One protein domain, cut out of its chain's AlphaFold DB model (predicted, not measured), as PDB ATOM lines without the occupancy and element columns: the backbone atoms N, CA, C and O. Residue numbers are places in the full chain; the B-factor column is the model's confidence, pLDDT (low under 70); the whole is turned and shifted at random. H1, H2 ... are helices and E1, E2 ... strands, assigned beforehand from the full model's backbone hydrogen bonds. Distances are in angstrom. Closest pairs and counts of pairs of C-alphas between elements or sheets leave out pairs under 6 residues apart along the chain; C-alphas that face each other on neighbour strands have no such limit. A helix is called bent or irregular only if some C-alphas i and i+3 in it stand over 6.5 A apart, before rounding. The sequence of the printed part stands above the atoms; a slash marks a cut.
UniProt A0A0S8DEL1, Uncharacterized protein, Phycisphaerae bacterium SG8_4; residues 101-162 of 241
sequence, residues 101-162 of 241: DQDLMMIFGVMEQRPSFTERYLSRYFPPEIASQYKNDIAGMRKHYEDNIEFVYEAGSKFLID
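This is residues 101 to 162 of the 241 residues of an uncharacterized protein of Phycisphaerae bacterium SG8_4 (UniProt A0A0S8DEL1). Four helices stand round a common middle in a loosely closed ring, with a small two-stranded hairpin, E1 and E2, at one end. H1 has H2 on one side and H4 on the other, both running back against it, while the short H3 stands across the middle from H1. The printed part has 62 residues, with four named helices and then two named strands, in the order H1 H2 H3 H4 E1 E2; the sheet, in the order E1 - E2, is antiparallel and the class is mostly helix. The whole is compact, with a radius of gyration of the C-alphas of 10.5 A, and only just elongated, spanning 29 by 19 by 18 A.

The sheet is a hairpin of E1, residues 152 to 155, and E2, residues 158 to 161, antiparallel at 138 degrees. N 153 and O 160, 2.9 A apart, and N 160 and O 153, 3.0 A apart, are within hydrogen-bond range. The closest C-alphas of E2 and H2, residues 115 to 125, are those of Lys 158 and Tyr 125, 4.5 A apart. From H4, residues 138 to 147, the C-alpha of Tyr 145 is 7.6 A from that of Ile 161 in E2, the closest pair of the two elements. H1, residues 101 to 113, touches H4 at a shallow tilt of 14 degrees, opposite ways; their closest C-alphas are those of Phe 108 and Arg 142, 6.3 A apart. H1 and H2 form a helical hairpin and touch through residues 107 to 112 of H1 alone, closest at the C-alphas of Met 111 and Thr 118, 4.8 A apart. They run opposite ways at a shallow tilt of 33 degrees, only just short of steep. H3, residues 128 to 133, and H2 touch only at the corner, and only just, with 3 pairs of C-alphas within 8 A; the closest are those of Leu 122 and Ala 131, 5.3 A apart. H3 and H4 are only just apart, at 8.2 A; H1 and H3 are apart, as are H2 and H4. In H1, H3 and H4 every O i to N i+4 pair is within hydrogen-bond range, in H2 5 of 7.

E1 is 10.1 A long and E2 10.0 A; E2 ends at C-alpha 161, (-20.140, -36.556, -3.525). H1, the longest helix, begins at C-alpha 101, (-24.566, -48.966, -3.785), and is 17.8 A long. H2 is 15.3 A long and irregular: C-alphas 116 and 119 are 7.3 A apart. H3 is 8.5 A long. H4 is 14.1 A long and begins at C-alpha 138, (-12.001, -46.778, -13.296).

The two C-alphas farthest apart are those of Ser 116 and Glu 150, 29.5 A. The printed part has no cut, and its five links are tight. The mean pLDDT of the printed part is 94.2, and no printed residue is under 70.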
ATOM      1  N   ASP A 101     -25.598 -47.933  -3.844       90.62
ATOM      2  CA  ASP A 101     -24.566 -48.966  -3.785       90.62
ATOM      3  C   ASP A 101     -24.725 -49.958  -4.943       90.62
ATOM      4  O   ASP A 101     -23.782 -50.271  -5.665       90.62
ATOM      5  N   GLN A 102     -25.961 -50.406  -5.177       89.81
ATOM      6  CA  GLN A 102     -26.303 -51.325  -6.261       89.81
ATOM      7  C   GLN A 102     -26.182 -50.667  -7.642       89.81
ATOM      8  O   GLN A 102     -25.842 -51.337  -8.622       89.81
ATOM      9  N   ASP A 103     -26.496 -49.376  -7.745       90.69
ATOM     10  CA  ASP A 103     -26.340 -48.607  -8.975       90.69
ATOM     11  C   ASP A 103     -24.870 -48.421  -9.337       90.69
ATOM     12  O   ASP A 103     -24.473 -48.804 -10.440       90.69
ATOM     13  N   LEU A 104     -24.061 -47.928  -8.401       94.88
ATOM     14  CA  LEU A 104     -22.628 -47.725  -8.587       94.88
ATOM     15  C   LEU A 104     -21.907 -49.048  -8.846       94.88
ATOM     16  O   LEU A 104     -21.150 -49.138  -9.811       94.88
ATOM     17  N   MET A 105     -22.201 -50.107  -8.084       94.12
ATOM     18  CA  MET A 105     -21.635 -51.442  -8.313       94.12
ATOM     19  C   MET A 105     -21.890 -51.927  -9.746       94.12
ATOM     20  O   MET A 105     -20.972 -52.424 -10.403       94.12
ATOM     21  N   MET A 106     -23.127 -51.784 -10.240       94.25
ATOM     22  CA  MET A 106     -23.491 -52.186 -11.601       94.25
ATOM     23  C   MET A 106     -22.765 -51.332 -12.640       94.25
ATOM     24  O   MET A 106     -22.180 -51.875 -13.575       94.25
ATOM     25  N   ILE A 107     -22.775 -50.010 -12.466       95.19
ATOM     26  CA  ILE A 107     -22.159 -49.059 -13.392       95.19
ATOM     27  C   ILE A 107     -20.655 -49.313 -13.509       95.19
ATOM     28  O   ILE A 107     -20.165 -49.516 -14.621       95.19
ATOM     29  N   PHE A 108     -19.934 -49.368 -12.387       96.62
ATOM     30  CA  PHE A 108     -18.499 -49.652 -12.388       96.62
ATOM     31  C   PHE A 108     -18.204 -51.051 -12.930       96.62
ATOM     32  O   PHE A 108     -17.316 -51.199 -13.766       96.62
ATOM     33  N   GLY A 109     -19.007 -52.057 -12.566       95.06
ATOM     34  CA  GLY A 109     -18.849 -53.415 -13.089       95.06
ATOM     35  C   GLY A 109     -18.993 -53.487 -14.611       95.06
ATOM     36  O   GLY A 109     -18.223 -54.183 -15.270       95.06
ATOM     37  N   VAL A 110     -19.932 -52.736 -15.197       94.94
ATOM     38  CA  VAL A 110     -20.079 -52.645 -16.658       94.94
ATOM     39  C   VAL A 110     -18.874 -51.959 -17.297       94.94
ATOM     40  O   VAL A 110     -18.378 -52.465 -18.301       94.94
ATOM     41  N   MET A 111     -18.395 -50.841 -16.742       94.94
ATOM     42  CA  MET A 111     -17.245 -50.113 -17.301       94.94
ATOM     43  C   MET A 111     -15.953 -50.942 -17.252       94.94
ATOM     44  O   MET A 111     -15.199 -50.958 -18.221       94.94
ATOM     45  N   GLU A 112     -15.725 -51.685 -16.167       92.69
ATOM     46  CA  GLU A 112     -14.555 -52.562 -16.005       92.69
ATOM     47  C   GLU A 112     -14.605 -53.784 -16.928       92.69
ATOM     48  O   GLU A 112     -13.610 -54.136 -17.558       92.69
ATOM     49  N   GLN A 113     -15.768 -54.432 -17.045       92.81
ATOM     50  CA  GLN A 113     -15.919 -55.636 -17.871       92.81
ATOM     51  C   GLN A 113     -16.064 -55.323 -19.363       92.81
ATOM     52  O   GLN A 113     -15.832 -56.192 -20.204       92.81
ATOM     53  N   ARG A 114     -16.514 -54.111 -19.711       94.12
ATOM     54  CA  ARG A 114     -16.804 -53.708 -21.092       94.12
ATOM     55  C   ARG A 114     -16.298 -52.286 -21.367       94.12
ATOM     56  O   ARG A 114     -17.109 -51.361 -21.456       94.12
ATOM     57  N   PRO A 115     -14.985 -52.112 -21.612       90.19
ATOM     58  CA  PRO A 115     -14.375 -50.796 -21.816       90.19
ATOM     59  C   PRO A 115     -15.001 -49.955 -22.941       90.19
ATOM     60  O   PRO A 115     -14.986 -48.729 -22.886       90.19
ATOM     61  N   SER A 116     -15.616 -50.591 -23.945       93.19
ATOM     62  CA  SER A 116     -16.334 -49.897 -25.025       93.19
ATOM     63  C   SER A 116     -17.551 -49.091 -24.553       93.19
ATOM     64  O   SER A 116     -18.031 -48.226 -25.281       93.19
ATOM     65  N   PHE A 117     -18.064 -49.354 -23.348       92.19
ATOM     66  CA  PHE A 117     -19.169 -48.603 -22.755       92.19
ATOM     67  C   PHE A 117     -18.705 -47.483 -21.818       92.19
ATOM     68  O   PHE A 117     -19.534 -46.657 -21.436       92.19
ATOM     69  N   THR A 118     -17.419 -47.423 -21.462       93.56
ATOM     70  CA  THR A 118     -16.902 -46.523 -20.424       93.56
ATOM     71  C   THR A 118     -17.216 -45.060 -20.710       93.56
ATOM     72  O   THR A 118     -17.846 -44.408 -19.884       93.56
ATOM     73  N   GLU A 119     -16.901 -44.552 -21.902       92.88
ATOM     74  CA  GLU A 119     -17.161 -43.148 -22.257       92.88
ATOM     75  C   GLU A 119     -18.652 -42.784 -22.165       92.88
ATOM     76  O   GLU A 119     -19.028 -41.740 -21.623       92.88
ATOM     77  N   ARG A 120     -19.531 -43.689 -22.612       94.38
ATOM     78  CA  ARG A 120     -20.986 -43.517 -22.509       94.38
ATOM     79  C   ARG A 120     -21.457 -43.472 -21.054       94.38
ATOM     80  O   ARG A 120     -22.375 -42.721 -20.743       94.38
ATOM     81  N   TYR A 121     -20.903 -44.305 -20.179       95.19
ATOM     82  CA  TYR A 121     -21.321 -44.365 -18.776       95.19
ATOM     83  C   TYR A 121     -20.745 -43.204 -17.965       95.19
ATOM     84  O   TYR A 121     -21.496 -42.580 -17.217       95.19
ATOM     85  N   LEU A 122     -19.477 -42.844 -18.182       95.44
ATOM     86  CA  LEU A 122     -18.847 -41.661 -17.598       95.44
ATOM     87  C   LEU A 122     -19.648 -40.392 -17.917       95.44
ATOM     88  O   LEU A 122     -20.132 -39.706 -17.017       95.44
ATOM     89  N   SER A 123     -19.895 -40.143 -19.207       93.69
ATOM     90  CA  SER A 123     -20.658 -38.978 -19.673       93.69
ATOM     91  C   SER A 123     -22.127 -38.994 -19.263       93.69
ATOM     92  O   SER A 123     -22.746 -37.933 -19.210       93.69
ATOM     93  N   ARG A 124     -22.705 -40.159 -18.944       95.19
ATOM     94  CA  ARG A 124     -24.096 -40.268 -18.494       95.19
ATOM     95  C   ARG A 124     -24.244 -40.073 -16.994       95.19
ATOM     96  O   ARG A 124     -25.075 -39.263 -16.611       95.19
ATOM     97  N   TYR A 125     -23.434 -40.738 -16.179       95.62
ATOM     98  CA  TYR A 125     -23.693 -40.885 -14.742       95.62
ATOM     99  C   TYR A 125     -22.785 -40.065 -13.833       95.62
ATOM    100  O   TYR A 125     -23.075 -39.974 -12.648       95.62
ATOM    101  N   PHE A 126     -21.723 -39.443 -14.348       97.31
ATOM    102  CA  PHE A 126     -20.774 -38.710 -13.506       97.31
ATOM    103  C   PHE A 126     -20.515 -37.288 -14.022       97.31
ATOM    104  O   PHE A 126     -20.703 -37.039 -15.223       97.31
ATOM    105  N   PRO A 127     -20.147 -36.336 -13.145       96.31
ATOM    106  CA  PRO A 127     -19.737 -34.995 -13.550       96.31
ATOM    107  C   PRO A 127     -18.571 -35.039 -14.550       96.31
ATOM    108  O   PRO A 127     -17.718 -35.926 -14.433       96.31
ATOM    109  N   PRO A 128     -18.506 -34.120 -15.532       94.88
ATOM    110  CA  PRO A 128     -17.426 -34.081 -16.522       94.88
ATOM    111  C   PRO A 128     -16.023 -34.016 -15.910       94.88
ATOM    112  O   PRO A 128     -15.086 -34.596 -16.459       94.88
ATOM    113  N   GLU A 129     -15.885 -33.340 -14.773       94.94
ATOM    114  CA  GLU A 129     -14.626 -33.145 -14.053       94.94
ATOM    115  C   GLU A 129     -14.121 -34.483 -13.505       94.94
ATOM    116  O   GLU A 129     -13.015 -34.915 -13.832       94.94
ATOM    117  N   ILE A 130     -14.983 -35.196 -12.772       95.12
ATOM    118  CA  ILE A 130     -14.702 -36.534 -12.236       95.12
ATOM    119  C   ILE A 130     -14.469 -37.534 -13.373       95.12
ATOM    120  O   ILE A 130     -13.505 -38.300 -13.350       95.12
ATOM    121  N   ALA A 131     -15.320 -37.510 -14.402       94.50
ATOM    122  CA  ALA A 131     -15.182 -38.373 -15.569       94.50
ATOM    123  C   ALA A 131     -13.829 -38.178 -16.269       94.50
ATOM    124  O   ALA A 131     -13.201 -39.152 -16.679       94.50
ATOM    125  N   SER A 132     -13.363 -36.933 -16.383       94.75
ATOM    126  CA  SER A 132     -12.075 -36.604 -17.000       94.75
ATOM    127  C   SER A 132     -10.895 -37.015 -16.126       94.75
ATOM    128  O   SER A 132      -9.921 -37.558 -16.650       94.75
ATOM    129  N   GLN A 133     -10.992 -36.785 -14.812       95.00
ATOM    130  CA  GLN A 133      -9.971 -37.150 -13.827       95.00
ATOM    131  C   GLN A 133      -9.694 -38.656 -13.835       95.00
ATOM    132  O   GLN A 133      -8.537 -39.070 -13.844       95.00
ATOM    133  N   TYR A 134     -10.748 -39.470 -13.890       93.94
ATOM    134  CA  TYR A 134     -10.649 -40.923 -13.758       93.94
ATOM    135  C   TYR A 134     -10.824 -41.704 -15.066       93.94
ATOM    136  O   TYR A 134     -10.920 -42.930 -15.045       93.94
ATOM    137  N   LYS A 135     -10.830 -41.041 -16.231       89.38
ATOM    138  CA  LYS A 135     -11.092 -41.690 -17.535       89.38
ATOM    139  C   LYS A 135     -10.242 -42.938 -17.819       89.38
ATOM    140  O   LYS A 135     -10.693 -43.831 -18.530       89.38
ATOM    141  N   ASN A 136      -9.028 -42.988 -17.266       91.31
ATOM    142  CA  ASN A 136      -8.066 -44.081 -17.430       91.31
ATOM    143  C   ASN A 136      -7.861 -44.909 -16.143       91.31
ATOM    144  O   ASN A 136      -7.002 -45.784 -16.129       91.31
ATOM    145  N   ASP A 137      -8.613 -44.632 -15.074       95.19
ATOM    146  CA  ASP A 137      -8.501 -45.295 -13.771       95.19
ATOM    147  C   ASP A 137      -9.890 -45.522 -13.149       95.19
ATOM    148  O   ASP A 137     -10.299 -44.893 -12.171       95.19
ATOM    149  N   ILE A 138     -10.648 -46.437 -13.755       95.50
ATOM    150  CA  ILE A 138     -12.001 -46.778 -13.296       95.50
ATOM    151  C   ILE A 138     -11.978 -47.456 -11.921       95.50
ATOM    152  O   ILE A 138     -12.882 -47.230 -11.120       95.50
ATOM    153  N   ALA A 139     -10.936 -48.234 -11.620       95.25
ATOM    154  CA  ALA A 139     -10.782 -48.877 -10.318       95.25
ATOM    155  C   ALA A 139     -10.560 -47.839  -9.204       95.25
ATOM    156  O   ALA A 139     -11.201 -47.917  -8.154       95.25
ATOM    157  N   GLY A 140      -9.717 -46.829  -9.444       96.69
ATOM    158  CA  GLY A 140      -9.543 -45.701  -8.531       96.69
ATOM    159  C   GLY A 140     -10.818 -44.877  -8.368       96.69
ATOM    160  O   GLY A 140     -11.153 -44.483  -7.252       96.69
ATOM    161  N   MET A 141     -11.586 -44.687  -9.446       97.06
ATOM    162  CA  MET A 141     -12.887 -44.015  -9.380       97.06
ATOM    163  C   MET A 141     -13.888 -44.777  -8.518       97.06
ATOM    164  O   MET A 141     -14.530 -44.185  -7.656       97.06
ATOM    165  N   ARG A 142     -14.011 -46.092  -8.736       97.25
ATOM    166  CA  ARG A 142     -14.862 -46.969  -7.928       97.25
ATOM    167  C   ARG A 142     -14.508 -46.810  -6.456       97.25
ATOM    168  O   ARG A 142     -15.391 -46.508  -5.660       97.25
ATOM    169  N   LYS A 143     -13.222 -46.946  -6.119       97.50
ATOM    170  CA  LYS A 143     -12.743 -46.805  -4.744       97.50
ATOM    171  C   LYS A 143     -13.095 -45.438  -4.154       97.50
ATOM    172  O   LYS A 143     -13.567 -45.375  -3.029       97.50
ATOM    173  N   HIS A 144     -12.924 -44.358  -4.914       97.00
ATOM    174  CA  HIS A 144     -13.278 -43.012  -4.463       97.00
ATOM    175  C   HIS A 144     -14.769 -42.883  -4.105       97.00
ATOM    176  O   HIS A 144     -15.092 -42.294  -3.077       97.00
ATOM    177  N   TYR A 145     -15.677 -43.468  -4.893       97.50
ATOM    178  CA  TYR A 145     -17.112 -43.472  -4.575       97.50
ATOM    179  C   TYR A 145     -17.474 -44.428  -3.433       97.50
ATOM    180  O   TYR A 145     -18.348 -44.104  -2.636       97.50
ATOM    181  N   GLU A 146     -16.822 -45.588  -3.342       96.69
ATOM    182  CA  GLU A 146     -17.020 -46.547  -2.245       96.69
ATOM    183  C   GLU A 146     -16.564 -45.954  -0.901       96.69
ATOM    184  O   GLU A 146     -17.301 -46.029   0.081       96.69
ATOM    185  N   ASP A 147     -15.410 -45.284  -0.871       96.62
ATOM    186  CA  ASP A 147     -14.875 -44.622   0.325       96.62
ATOM    187  C   ASP A 147     -15.745 -43.417   0.765       96.62
ATOM    188  O   ASP A 147     -15.731 -43.049   1.937       96.62
ATOM    189  N   ASN A 148     -16.536 -42.828  -0.145       96.88
ATOM    190  CA  ASN A 148     -17.404 -41.664   0.108       96.88
ATOM    191  C   ASN A 148     -18.906 -41.982   0.008       96.88
ATOM    192  O   ASN A 148     -19.732 -41.080  -0.151       96.88
ATOM    193  N   ILE A 149     -19.290 -43.258   0.094       95.62
ATOM    194  CA  ILE A 149     -20.650 -43.712  -0.226       95.62
ATOM    195  C   ILE A 149     -21.745 -43.047   0.622       95.62
ATOM    196  O   ILE A 149     -22.866 -42.840   0.151       95.62
ATOM    197  N   GLU A 150     -21.406 -42.649   1.849       95.56
ATOM    198  CA  GLU A 150     -22.294 -41.956   2.788       95.56
ATOM    199  C   GLU A 150     -22.600 -40.504   2.399       95.56
ATOM    200  O   GLU A 150     -23.564 -39.932   2.902       95.56
ATOM    201  N   PHE A 151     -21.835 -39.929   1.472       96.06
ATOM    202  CA  PHE A 151     -22.006 -38.570   0.952       96.06
ATOM    203  C   PHE A 151     -22.505 -38.545  -0.487       96.06
ATOM    204  O   PHE A 151     -22.765 -37.477  -1.037       96.06
ATOM    205  N   VAL A 152     -22.646 -39.710  -1.119       95.81
ATOM    206  CA  VAL A 152     -23.127 -39.771  -2.495       95.81
ATOM    207  C   VAL A 152     -24.580 -39.297  -2.564       95.81
ATOM    208  O   VAL A 152     -25.446 -39.770  -1.831       95.81
ATOM    209  N   TYR A 153     -24.865 -38.384  -3.480       92.75
ATOM    210  CA  TYR A 153     -26.219 -37.945  -3.792       92.75
ATOM    211  C   TYR A 153     -26.386 -37.782  -5.306       92.75
ATOM    212  O   TYR A 153     -25.464 -38.029  -6.088       92.75
ATOM    213  N   GLU A 154     -27.590 -37.402  -5.731       88.81
ATOM    214  CA  GLU A 154     -27.907 -37.197  -7.138       88.81
ATOM    215  C   GLU A 154     -28.263 -35.754  -7.427       88.81
ATOM    216  O   GLU A 154     -29.147 -35.179  -6.793       88.81
ATOM    217  N   ALA A 155     -27.652 -35.227  -8.481       88.12
ATOM    218  CA  ALA A 155     -28.145 -34.047  -9.164       88.12
ATOM    219  C   ALA A 155     -28.490 -34.418 -10.613       88.12
ATOM    220  O   ALA A 155     -27.623 -34.750 -11.425       88.12
ATOM    221  N   GLY A 156     -29.780 -34.376 -10.951       87.50
ATOM    222  CA  GLY A 156     -30.265 -34.710 -12.291       87.50
ATOM    223  C   GLY A 156     -30.154 -36.201 -12.601       87.50
ATOM    224  O   GLY A 156     -31.055 -36.949 -12.266       87.50
ATOM    225  N   SER A 157     -29.094 -36.611 -13.296       86.62
ATOM    226  CA  SER A 157     -28.789 -38.016 -13.631       86.62
ATOM    227  C   SER A 157     -27.377 -38.428 -13.205       86.62
ATOM    228  O   SER A 157     -26.867 -39.467 -13.639       86.62
ATOM    229  N   LYS A 158     -26.722 -37.570 -12.415       94.00
ATOM    230  CA  LYS A 158     -25.318 -37.669 -12.034       94.00
ATOM    231  C   LYS A 158     -25.182 -38.071 -10.576       94.00
ATOM    232  O   LYS A 158     -25.876 -37.506  -9.739       94.00
ATOM    233  N   PHE A 159     -24.244 -38.963 -10.278       95.38
ATOM    234  CA  PHE A 159     -23.776 -39.205  -8.917       95.38
ATOM    235  C   PHE A 159     -22.706 -38.179  -8.565       95.38
ATOM    236  O   PHE A 159     -21.739 -38.019  -9.309       95.38
ATOM    237  N   LEU A 160     -22.899 -37.479  -7.453       95.38
ATOM    238  CA  LEU A 160     -21.948 -36.526  -6.888       95.38
ATOM    239  C   LEU A 160     -21.639 -36.927  -5.450       95.38
ATOM    240  O   LEU A 160     -22.435 -37.622  -4.824       95.38
ATOM    241  N   ILE A 161     -20.503 -36.466  -4.939       96.44
ATOM    242  CA  ILE A 161     -20.140 -36.556  -3.525       96.44
ATOM    243  C   ILE A 161     -20.418 -35.191  -2.895       96.44
ATOM    244  O   ILE A 161     -20.065 -34.154  -3.456       96.44
ATOM    245  N   ASP A 162     -21.118 -35.197  -1.768       96.25
ATOM    246  CA  ASP A 162     -21.534 -33.996  -1.053       96.25
ATOM    247  C   ASP A 162     -20.412 -33.457  -0.153       96.25
ATOM    248  O   ASP A 162     -20.378 -33.696   1.056       96.25
TER     249      ASP A 162